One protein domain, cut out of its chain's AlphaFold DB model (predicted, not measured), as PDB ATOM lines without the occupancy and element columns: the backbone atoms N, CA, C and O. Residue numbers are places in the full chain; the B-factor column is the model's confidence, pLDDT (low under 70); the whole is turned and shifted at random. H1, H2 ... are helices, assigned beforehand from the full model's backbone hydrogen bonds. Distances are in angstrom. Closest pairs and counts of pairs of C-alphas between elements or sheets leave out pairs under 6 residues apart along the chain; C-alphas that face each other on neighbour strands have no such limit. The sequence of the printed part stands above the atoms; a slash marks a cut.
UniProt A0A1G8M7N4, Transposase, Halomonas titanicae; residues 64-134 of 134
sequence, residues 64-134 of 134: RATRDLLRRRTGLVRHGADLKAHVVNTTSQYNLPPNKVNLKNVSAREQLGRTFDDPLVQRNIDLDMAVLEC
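AT A GLANCE: This is residues 64 to 134 of the 134 residues of the protein "Transposase" of Halomonas titanicae (UniProt A0A1G8M7N4). One long helix, H1, sticks out at its first end as a bare arm, residues 64 to 75, while the shorter helix H3 runs back beside its later part in the opposite direction, touching it at residues 80 to 87. A small helix, H2, sits near H3 and apart from H1, and a long loop, residues 94 to 105, leads to it from the far end of H1. The printed part has 71 residues, with three named helices in the order H1, H2, H3 and no named strand, and its class is all helix. The whole is loose, with a radius of gyration of the C-alphas of 14.1 A, and its C-alphas span 48 by 22 by 21 A, the length being made by the arm of H1.

HOW THE PARTS SIT: The longest helix, H1, residues 64 to 93, touches H3, residues 119 to 133, with its residues 80 to 87 alone. The closest C-alphas of the two are those of Leu 83 and Asp 128, 5.7 A apart. H1 and H3 run opposite ways at a shallow tilt of 23 degrees, and their centres are 15.7 A apart. H2, residues 106 to 112, is close to H3 but not clearly touching it; their closest C-alphas, those of Arg 109 and Met 129, are 7.3 A apart. H2 and H3 run opposite ways at a shallow tilt of 7 degrees. H1 and H2 are apart. Every O i to N i+4 pair is within hydrogen-bond range in H3, against 25 of 26 in H1 and 0 of 3 in H2, where 2 of 4 O i to N i+3 pairs are within range.

IN THESE COORDINATES: H1 begins at C-alpha 64, at (69.119, 26.545, -7.514), and ends at C-alpha 93, at (37.361, 3.121, -23.186), 42.5 A from first to last C-alpha. H2, of 7 residues, is 10.8 A long from first to last C-alpha. H3, of 15 residues, is 20.8 A long by the same measure and ends at C-alpha 133, at (41.721, 24.965, -13.129).

THE WHOLE: The two C-alphas farthest apart are those of Arg 64 and Asp 117, 48.2 A. Without residues 64 to 75, which stand free, the body of 59 residues spans 29 by 19 by 19 A, with a radius of gyration of 10.7 A. The link from H1 to H2, 12 residues, is long, and that from H2 to H3, 6 residues, is short but not tight. The printed part has no cut and ends at the chain's last residue, Cys 134. The mean pLDDT of the printed part is 90.6, and no printed residue is under 70.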
ATOM      1  N   ARG A  64      69.926  27.659  -8.038       93.88
ATOM      2  CA  ARG A  64      69.119  26.545  -7.514       93.88
ATOM      3  C   ARG A  64      67.633  26.869  -7.447       93.88
ATOM      4  O   ARG A  64      66.829  26.043  -7.868       93.88
ATOM      5  N   ALA A  65      67.279  28.076  -7.006       94.44
ATOM      6  CA  ALA A  65      65.884  28.510  -6.919       94.44
ATOM      7  C   ALA A  65      65.187  28.458  -8.290       94.44
ATOM      8  O   ALA A  65      64.137  27.831  -8.434       94.44
ATOM      9  N   THR A  66      65.814  29.023  -9.328       95.81
ATOM     10  CA  THR A  66      65.300  28.978 -10.705       95.81
ATOM     11  C   THR A  66      65.181  27.546 -11.215       95.81
ATOM     12  O   THR A  66      64.155  27.169 -11.781       95.81
ATOM     13  N   ARG A  67      66.203  26.714 -10.988       93.69
ATOM     14  CA  ARG A  67      66.177  25.301 -11.381       93.69
ATOM     15  C   ARG A  67      65.004  24.557 -10.747       93.69
ATOM     16  O   ARG A  67      64.323  23.792 -11.431       93.69
ATOM     17  N   ASP A  68      64.790  24.743  -9.451       94.31
ATOM     18  CA  ASP A  68      63.767  24.013  -8.710       94.31
ATOM     19  C   ASP A  68      62.362  24.486  -9.092       94.31
ATOM     20  O   ASP A  68      61.478  23.648  -9.283       94.31
ATOM     21  N   LEU A  69      62.181  25.787  -9.348       96.19
ATOM     22  CA  LEU A  69      60.952  26.330  -9.927       96.19
ATOM     23  C   LEU A  69      60.645  25.700 -11.294       96.19
ATOM     24  O   LEU A  69      59.535  25.216 -11.519       96.19
ATOM     25  N   LEU A  70      61.626  25.653 -12.199       96.69
ATOM     26  CA  LEU A  70      61.447  25.058 -13.525       96.69
ATOM     27  C   LEU A  70      61.122  23.563 -13.438       96.69
ATOM     28  O   LEU A  70      60.219  23.095 -14.127       96.69
ATOM     29  N   ARG A  71      61.790  22.816 -12.550       94.38
ATOM     30  CA  ARG A  71      61.491  21.394 -12.318       94.38
ATOM     31  C   ARG A  71      60.090  21.183 -11.755       94.38
ATOM     32  O   ARG A  71      59.387  20.284 -12.216       94.38
ATOM     33  N   ARG A  72      59.667  22.017 -10.800       95.31
ATOM     34  CA  ARG A  72      58.303  21.987 -10.261       95.31
ATOM     35  C   ARG A  72      57.286  22.250 -11.366       95.31
ATOM     36  O   ARG A  72      56.344  21.475 -11.511       95.31
ATOM     37  N   ARG A  73      57.523  23.272 -12.194       95.81
ATOM     38  CA  ARG A  73      56.689  23.585 -13.359       95.81
ATOM     39  C   ARG A  73      56.607  22.412 -14.332       95.81
ATOM     40  O   ARG A  73      55.512  22.076 -14.761       95.81
ATOM     41  N   THR A  74      57.722  21.761 -14.669       96.94
ATOM     42  CA  THR A  74      57.710  20.579 -15.548       96.94
ATOM     43  C   THR A  74      56.835  19.461 -14.984       96.94
ATOM     44  O   THR A  74      56.085  18.853 -15.742       96.94
ATOM     45  N   GLY A  75      56.899  19.205 -13.673       95.44
ATOM     46  CA  GLY A  75      56.037  18.221 -13.013       95.44
ATOM     47  C   GLY A  75      54.551  18.564 -13.138       95.44
ATOM     48  O   GLY A  75      53.768  17.723 -13.564       95.44
ATOM     49  N   LEU A  76      54.183  19.815 -12.853       95.12
ATOM     50  CA  LEU A  76      52.799  20.292 -12.968       95.12
ATOM     51  C   LEU A  76      52.279  20.230 -14.411       95.12
ATOM     52  O   LEU A  76      51.163  19.786 -14.649       95.12
ATOM     53  N   VAL A  77      53.106  20.615 -15.387       94.56
ATOM     54  CA  VAL A  77      52.748  20.544 -16.811       94.56
ATOM     55  C   VAL A  77      52.520  19.101 -17.258       94.56
ATOM     56  O   VAL A  77      51.588  18.855 -18.018       94.56
ATOM     57  N   ARG A  78      53.346  18.151 -16.796       96.31
ATOM     58  CA  ARG A  78      53.164  16.721 -17.092       96.31
ATOM     59  C   ARG A  78      51.881  16.185 -16.477       96.31
ATOM     60  O   ARG A  78      51.078  15.627 -17.206       96.31
ATOM     61  N   HIS A  79      51.640  16.471 -15.200       95.69
ATOM     62  CA  HIS A  79      50.399  16.083 -14.534       95.69
ATOM     63  C   HIS A  79      49.167  16.625 -15.273       95.69
ATOM     64  O   HIS A  79      48.251  15.880 -15.597       95.69
ATOM     65  N   GLY A  80      49.185  17.903 -15.661       94.81
ATOM     66  CA  GLY A  80      48.107  18.484 -16.458       94.81
ATOM     67  C   GLY A  80      47.981  17.905 -17.875       94.81
ATOM     68  O   GLY A  80      46.925  18.030 -18.489       94.81
ATOM     69  N   ALA A  81      49.031  17.301 -18.436       94.12
ATOM     70  CA  ALA A  81      48.941  16.562 -19.693       94.12
ATOM     71  C   ALA A  81      48.329  15.170 -19.480       94.12
ATOM     72  O   ALA A  81      47.495  14.765 -20.285       94.12
ATOM     73  N   ASP A  82      48.685  14.493 -18.386       96.00
ATOM     74  CA  ASP A  82      48.153  13.179 -18.018       96.00
ATOM     75  C   ASP A  82      46.635  13.241 -17.781       96.00
ATOM     76  O   ASP A  82      45.903  12.432 -18.343       96.00
ATOM     77  N   LEU A  83      46.143  14.264 -17.067       95.12
ATOM     78  CA  LEU A  83      44.701  14.496 -16.869       95.12
ATOM     79  C   LEU A  83      43.962  14.696 -18.203       95.12
ATOM     80  O   LEU A  83      42.907  14.124 -18.449       95.12
ATOM     81  N   LYS A  84      44.543  15.462 -19.135       92.75
ATOM     82  CA  LYS A  84      43.948  15.666 -20.470       92.75
ATOM     83  C   LYS A  84      43.954  14.387 -21.302       92.75
ATOM     84  O   LYS A  84      43.012  14.142 -22.051       92.75
ATOM     85  N   ALA A  85      45.018  13.595 -21.203       93.31
ATOM     86  CA  ALA A  85      45.108  12.308 -21.876       93.31
ATOM     87  C   ALA A  85      44.085  11.317 -21.308       93.31
ATOM     88  O   ALA A  85      43.478  10.577 -22.079       93.31
ATOM     89  N   HIS A  86      43.843  11.346 -19.994       94.12
ATOM     90  CA  HIS A  86      42.818  10.530 -19.354       94.12
ATOM     91  C   HIS A  86      41.434  10.785 -19.963       94.12
ATOM     92  O   HIS A  86      40.827   9.826 -20.413       94.12
ATOM     93  N   VAL A  87      41.003  12.039 -20.154       91.12
ATOM     94  CA  VAL A  87      39.725  12.360 -20.836       91.12
ATOM     95  C   VAL A  87      39.593  11.683 -22.209       91.12
ATOM     96  O   VAL A  87      38.554  11.104 -22.551       91.12
ATOM     97  N   VAL A  88      40.649  11.761 -23.024       90.31
ATOM     98  CA  VAL A  88      40.677  11.139 -24.358       90.31
ATOM     99  C   VAL A  88      40.592   9.617 -24.232       90.31
ATOM    100  O   VAL A  88      39.807   8.982 -24.938       90.31
ATOM    101  N   ASN A  89      41.339   9.040 -23.291       93.25
ATOM    102  CA  ASN A  89      41.333   7.607 -23.025       93.25
ATOM    103  C   ASN A  89      39.963   7.129 -22.533       93.25
ATOM    104  O   ASN A  89      39.464   6.141 -23.062       93.25
ATOM    105  N   THR A  90      39.311   7.839 -21.609       93.31
ATOM    106  CA  THR A  90      37.965   7.516 -21.112       93.31
ATOM    107  C   THR A  90      36.954   7.498 -22.256       93.31
ATOM    108  O   THR A  90      36.178   6.556 -22.375       93.31
ATOM    109  N   THR A  91      37.018   8.477 -23.165       91.75
ATOM    110  CA  THR A  91      36.161   8.503 -24.366       91.75
ATOM    111  C   THR A  91      36.331   7.217 -25.189       91.75
ATOM    112  O   THR A  91      35.349   6.576 -25.562       91.75
ATOM    113  N   SER A  92      37.580   6.790 -25.413       92.00
ATOM    114  CA  SER A  92      37.880   5.552 -26.146       92.00
ATOM    115  C   SER A  92      37.503   4.276 -25.381       92.00
ATOM    116  O   SER A  92      37.037   3.317 -25.990       92.00
ATOM    117  N   GLN A  93      37.645   4.266 -24.053       93.75
ATOM    118  CA  GLN A  93      37.361   3.121 -23.186       93.75
ATOM    119  C   GLN A  93      35.881   2.732 -23.230       93.75
ATOM    120  O   GLN A  93      35.555   1.547 -23.219       93.75
ATOM    121  N   TYR A  94      35.000   3.727 -23.320       92.56
ATOM    122  CA  TYR A  94      33.560   3.527 -23.477       92.56
ATOM    123  C   TYR A  94      33.113   3.487 -24.948       92.56
ATOM    124  O   TYR A  94      31.917   3.519 -25.223       92.56
ATOM    125  N   ASN A  95      34.057   3.388 -25.895       92.12
ATOM    126  CA  ASN A  95      33.801   3.318 -27.337       92.12
ATOM    127  C   ASN A  95      32.907   4.464 -27.863       92.12
ATOM    128  O   ASN A  95      32.044   4.262 -28.718       92.12
ATOM    129  N   LEU A  96      33.099   5.672 -27.327       89.56
ATOM    130  CA  LEU A  96      32.362   6.867 -27.729       89.56
ATOM    131  C   LEU A  96      33.060   7.580 -28.901       89.56
ATOM    132  O   LEU A  96      34.273   7.429 -29.091       89.56
ATOM    133  N   PRO A  97      32.331   8.393 -29.693       87.56
ATOM    134  CA  PRO A  97      32.937   9.206 -30.739       87.56
ATOM    135  C   PRO A  97      34.057  10.103 -30.188       87.56
ATOM    136  O   PRO A  97      33.912  10.653 -29.094       87.56
ATOM    137  N   PRO A  98      35.157  10.313 -30.937       84.12
ATOM    138  CA  PRO A  98      36.262  11.136 -30.471       84.12
ATOM    139  C   PRO A  98      35.816  12.547 -30.089       84.12
ATOM    140  O   PRO A  98      35.189  13.261 -30.879       84.12
ATOM    141  N   ASN A  99      36.222  12.974 -28.898       79.88
ATOM    142  CA  ASN A  99      36.050  14.343 -28.445       79.88
ATOM    143  C   ASN A  99      36.852  15.296 -29.348       79.88
ATOM    144  O   ASN A  99      38.076  15.213 -29.428       79.88
ATOM    145  N   LYS A 100      36.172  16.227 -30.029       78.38
ATOM    146  CA  LYS A 100      36.807  17.209 -30.937       78.38
ATOM    147  C   LYS A 100      37.378  18.433 -30.206       78.38
ATOM    148  O   LYS A 100      37.786  19.404 -30.842       78.38
ATOM    149  N   VAL A 101      37.391  18.407 -28.875       82.81
ATOM    150  CA  VAL A 101      37.793  19.541 -28.039       82.81
ATOM    151  C   VAL A 101      39.306  19.612 -27.867       82.81
ATOM    152  O   VAL A 101      39.981  18.629 -27.566       82.81
ATOM    153  N   ASN A 102      39.861  20.816 -28.007       85.88
ATOM    154  CA  ASN A 102      41.250  21.070 -27.647       85.88
ATOM    155  C   ASN A 102      41.332  21.457 -26.168       85.88
ATOM    156  O   ASN A 102      41.159  22.622 -25.815       85.88
ATOM    157  N   LEU A 103      41.678  20.491 -25.316       85.56
ATOM    158  CA  LEU A 103      41.745  20.648 -23.856       85.56
ATOM    159  C   LEU A 103      42.807  21.649 -23.367       85.56
ATOM    160  O   LEU A 103      42.914  21.921 -22.168       85.56
ATOM    161  N   LYS A 104      43.617  22.228 -24.263       84.50
ATOM    162  CA  LYS A 104      44.441  23.397 -23.926       84.50
ATOM    163  C   LYS A 104      43.576  24.631 -23.662       84.50
ATOM    164  O   LYS A 104      43.900  25.374 -22.741       84.50
ATOM    165  N   ASN A 105      42.483  24.800 -24.403       85.62
ATOM    166  CA  ASN A 105      41.596  25.958 -24.319       85.62
ATOM    167  C   ASN A 105      40.596  25.779 -23.175       85.62
ATOM    168  O   ASN A 105      39.905  24.766 -23.130       85.62
ATOM    169  N   VAL A 106      40.496  26.767 -22.283       84.62
ATOM    170  CA  VAL A 106      39.595  26.718 -21.114       84.62
ATOM    171  C   VAL A 106      38.132  26.602 -21.550       84.62
ATOM    172  O   VAL A 106      37.453  25.671 -21.140       84.62
ATOM    173  N   SER A 107      37.688  27.430 -22.501       84.00
ATOM    174  CA  SER A 107      36.314  27.387 -23.033       84.00
ATOM    175  C   SER A 107      35.945  26.067 -23.718       84.00
ATOM    176  O   SER A 107      34.776  25.704 -23.797       84.00
ATOM    177  N   ALA A 108      36.930  25.318 -24.223       84.06
ATOM    178  CA  ALA A 108      36.678  24.010 -24.820       84.06
ATOM    179  C   ALA A 108      36.467  22.915 -23.762       84.06
ATOM    180  O   ALA A 108      35.899  21.876 -24.084       84.06
ATOM    181  N   ARG A 109      36.915  23.127 -22.516       85.44
ATOM    182  CA  ARG A 109      36.725  22.175 -21.409       85.44
ATOM    183  C   ARG A 109      35.306  22.217 -20.861       85.44
ATOM    184  O   ARG A 109      34.787  21.173 -20.498       85.44
ATOM    185  N   GLU A 110      34.648  23.376 -20.888       82.81
ATOM    186  CA  GLU A 110      33.242  23.519 -20.470       82.81
ATOM    187  C   GLU A 110      32.301  22.592 -21.259       82.81
ATOM    188  O   GLU A 110      31.300  22.105 -20.736       82.81
ATOM    189  N   GLN A 111      32.664  22.274 -22.506       81.88
ATOM    190  CA  GLN A 111      31.916  21.356 -23.371       81.88
ATOM    191  C   GLN A 111      31.942  19.902 -22.867       81.88
ATOM    192  O   GLN A 111      31.130  19.096 -23.319       81.88
ATOM    193  N   LEU A 112      32.843  19.567 -21.933       84.38
ATOM    194  CA  LEU A 112      32.959  18.229 -21.353       84.38
ATOM    195  C   LEU A 112      32.001  17.953 -20.193       84.38
ATOM    196  O   LEU A 112      31.856  16.797 -19.804       84.38
ATOM    197  N   GLY A 113      31.331  18.971 -19.643       78.62
ATOM    198  CA  GLY A 113      30.514  18.827 -18.429       78.62
ATOM    199  C   GLY A 113      29.258  17.954 -18.579       78.62
ATOM    200  O   GLY A 113      28.532  17.759 -17.609       78.62
ATOM    201  N   ARG A 114      28.955  17.468 -19.793       81.56
ATOM    202  CA  ARG A 114      27.811  16.586 -20.101       81.56
ATOM    203  C   ARG A 114      28.135  15.559 -21.194       81.56
ATOM    204  O   ARG A 114      27.272  15.231 -22.004       81.56
ATOM    205  N   THR A 115      29.388  15.126 -21.298       85.31
ATOM    206  CA  THR A 115      29.817  14.218 -22.377       85.31
ATOM    207  C   THR A 115      29.487  12.755 -22.097       85.31
ATOM    208  O   THR A 115      29.330  11.988 -23.044       85.31
ATOM    209  N   PHE A 116      29.387  12.360 -20.828       90.62
ATOM    210  CA  PHE A 116      29.178  10.970 -20.433       90.62
ATOM    211  C   PHE A 116      27.817  10.799 -19.754       90.62
ATOM    212  O   PHE A 116      27.501  11.519 -18.810       90.62
ATOM    213  N   ASP A 117      27.030   9.823 -20.219       91.25
ATOM    214  CA  ASP A 117      25.698   9.531 -19.668       91.25
ATOM    215  C   ASP A 117      25.768   8.928 -18.256       91.25
ATOM    216  O   ASP A 117      24.891   9.164 -17.424       91.25
ATOM    217  N   ASP A 118      26.819   8.148 -17.970       94.12
ATOM    218  CA  ASP A 118      27.048   7.589 -16.640       94.12
ATOM    219  C   ASP A 118      27.557   8.689 -15.684       94.12
ATOM    220  O   ASP A 118      28.636   9.257 -15.906       94.12
ATOM    221  N   PRO A 119      26.831   8.977 -14.588       94.62
ATOM    222  CA  PRO A 119      27.175  10.062 -13.675       94.62
ATOM    223  C   PRO A 119      28.496   9.838 -12.928       94.62
ATOM    224  O   PRO A 119      29.124  10.807 -12.504       94.62
ATOM    225  N   LEU A 120      28.942   8.591 -12.746       94.94
ATOM    226  CA  LEU A 120      30.223   8.286 -12.104       94.94
ATOM    227  C   LEU A 120      31.391   8.542 -13.057       94.94
ATOM    228  O   LEU A 120      32.421   9.069 -12.635       94.94
ATOM    229  N   VAL A 121      31.215   8.220 -14.339       94.38
ATOM    230  CA  VAL A 121      32.207   8.521 -15.379       94.38
ATOM    231  C   VAL A 121      32.331  10.028 -15.560       94.38
ATOM    232  O   VAL A 121      33.446  10.550 -15.543       94.38
ATOM    233  N   GLN A 122      31.202  10.739 -15.640       94.56
ATOM    234  CA  GLN A 122      31.191  12.198 -15.741       94.56
ATOM    235  C   GLN A 122      31.915  12.843 -14.554       94.56
ATOM    236  O   GLN A 122      32.794  13.678 -14.742       94.56
ATOM    237  N   ARG A 123      31.642  12.378 -13.330       95.00
ATOM    238  CA  ARG A 123      32.271  12.915 -12.117       95.00
ATOM    239  C   ARG A 123      33.785  12.694 -12.060       95.00
ATOM    240  O   ARG A 123      34.490  13.497 -11.453       95.00
ATOM    241  N   ASN A 124      34.287  11.624 -12.679       94.12
ATOM    242  CA  ASN A 124      35.723  11.385 -12.815       94.12
ATOM    243  C   ASN A 124      36.371  12.436 -13.739       94.12
ATOM    244  O   ASN A 124      37.398  13.016 -13.401       94.12
ATOM    245  N   ILE A 125      35.719  12.761 -14.859       93.75
ATOM    246  CA  ILE A 125      36.178  13.819 -15.772       93.75
ATOM    247  C   ILE A 125      36.075  15.207 -15.134       93.75
ATOM    248  O   ILE A 125      36.988  16.018 -15.280       93.75
ATOM    249  N   ASP A 126      35.008  15.477 -14.385       93.38
ATOM    250  CA  ASP A 126      34.833  16.751 -13.684       93.38
ATOM    251  C   ASP A 126      35.948  16.984 -12.650       93.38
ATOM    252  O   ASP A 126      36.431  18.107 -12.495       93.38
ATOM    253  N   LEU A 127      36.405  15.921 -11.972       93.50
ATOM    254  CA  LEU A 127      37.543  15.988 -11.053       93.50
ATOM    255  C   LEU A 127      38.828  16.396 -11.783       93.50
ATOM    256  O   LEU A 127      39.534  17.292 -11.319       93.50
ATOM    257  N   ASP A 128      39.116  15.784 -12.932       93.38
ATOM    258  CA  ASP A 128      40.274  16.156 -13.746       93.38
ATOM    259  C   ASP A 128      40.209  17.626 -14.173       93.38
ATOM    260  O   ASP A 128      41.223  18.328 -14.146       93.38
ATOM    261  N   MET A 129      39.018  18.109 -14.552       91.38
ATOM    262  CA  MET A 129      38.825  19.505 -14.954       91.38
ATOM    263  C   MET A 129      39.063  20.458 -13.786       91.38
ATOM    264  O   MET A 129      39.814  21.420 -13.947       91.38
ATOM    265  N   ALA A 130      38.532  20.150 -12.602       92.12
ATOM    266  CA  ALA A 130      38.759  20.951 -11.402       92.12
ATOM    267  C   ALA A 130      40.254  21.045 -11.052       92.12
ATOM    268  O   ALA A 130      40.759  22.117 -10.727       92.12
ATOM    269  N   VAL A 131      41.003  19.943 -11.180       92.62
ATOM    270  CA  VAL A 131      42.455  19.937 -10.927       92.62
ATOM    271  C   VAL A 131      43.229  20.747 -11.977       92.62
ATOM    272  O   VAL A 131      44.282  21.301 -11.667       92.62
ATOM    273  N   LEU A 132      42.730  20.836 -13.213       90.31
ATOM    274  CA  LEU A 132      43.331  21.634 -14.289       90.31
ATOM    275  C   LEU A 132      43.055  23.145 -14.190       90.31
ATOM    276  O   LEU A 132      43.667  23.902 -14.954       90.31
ATOM    277  N   GLU A 133      42.114  23.563 -13.343       85.44
ATOM    278  CA  GLU A 133      41.721  24.965 -13.129       85.44
ATOM    279  C   GLU A 133      42.378  25.610 -11.900       85.44
ATOM    280  O   GLU A 133      42.447  26.838 -11.836       85.44
ATOM    281  N   CYS A 134      42.897  24.800 -10.973       73.38
ATOM    282  CA  CYS A 134      43.738  25.238  -9.853       73.38
ATOM    283  C   CYS A 134      45.110  25.767 -10.305       73.38
ATOM    284  O   CYS A 134      45.589  26.743  -9.683       73.38
TER     285      CYS A 134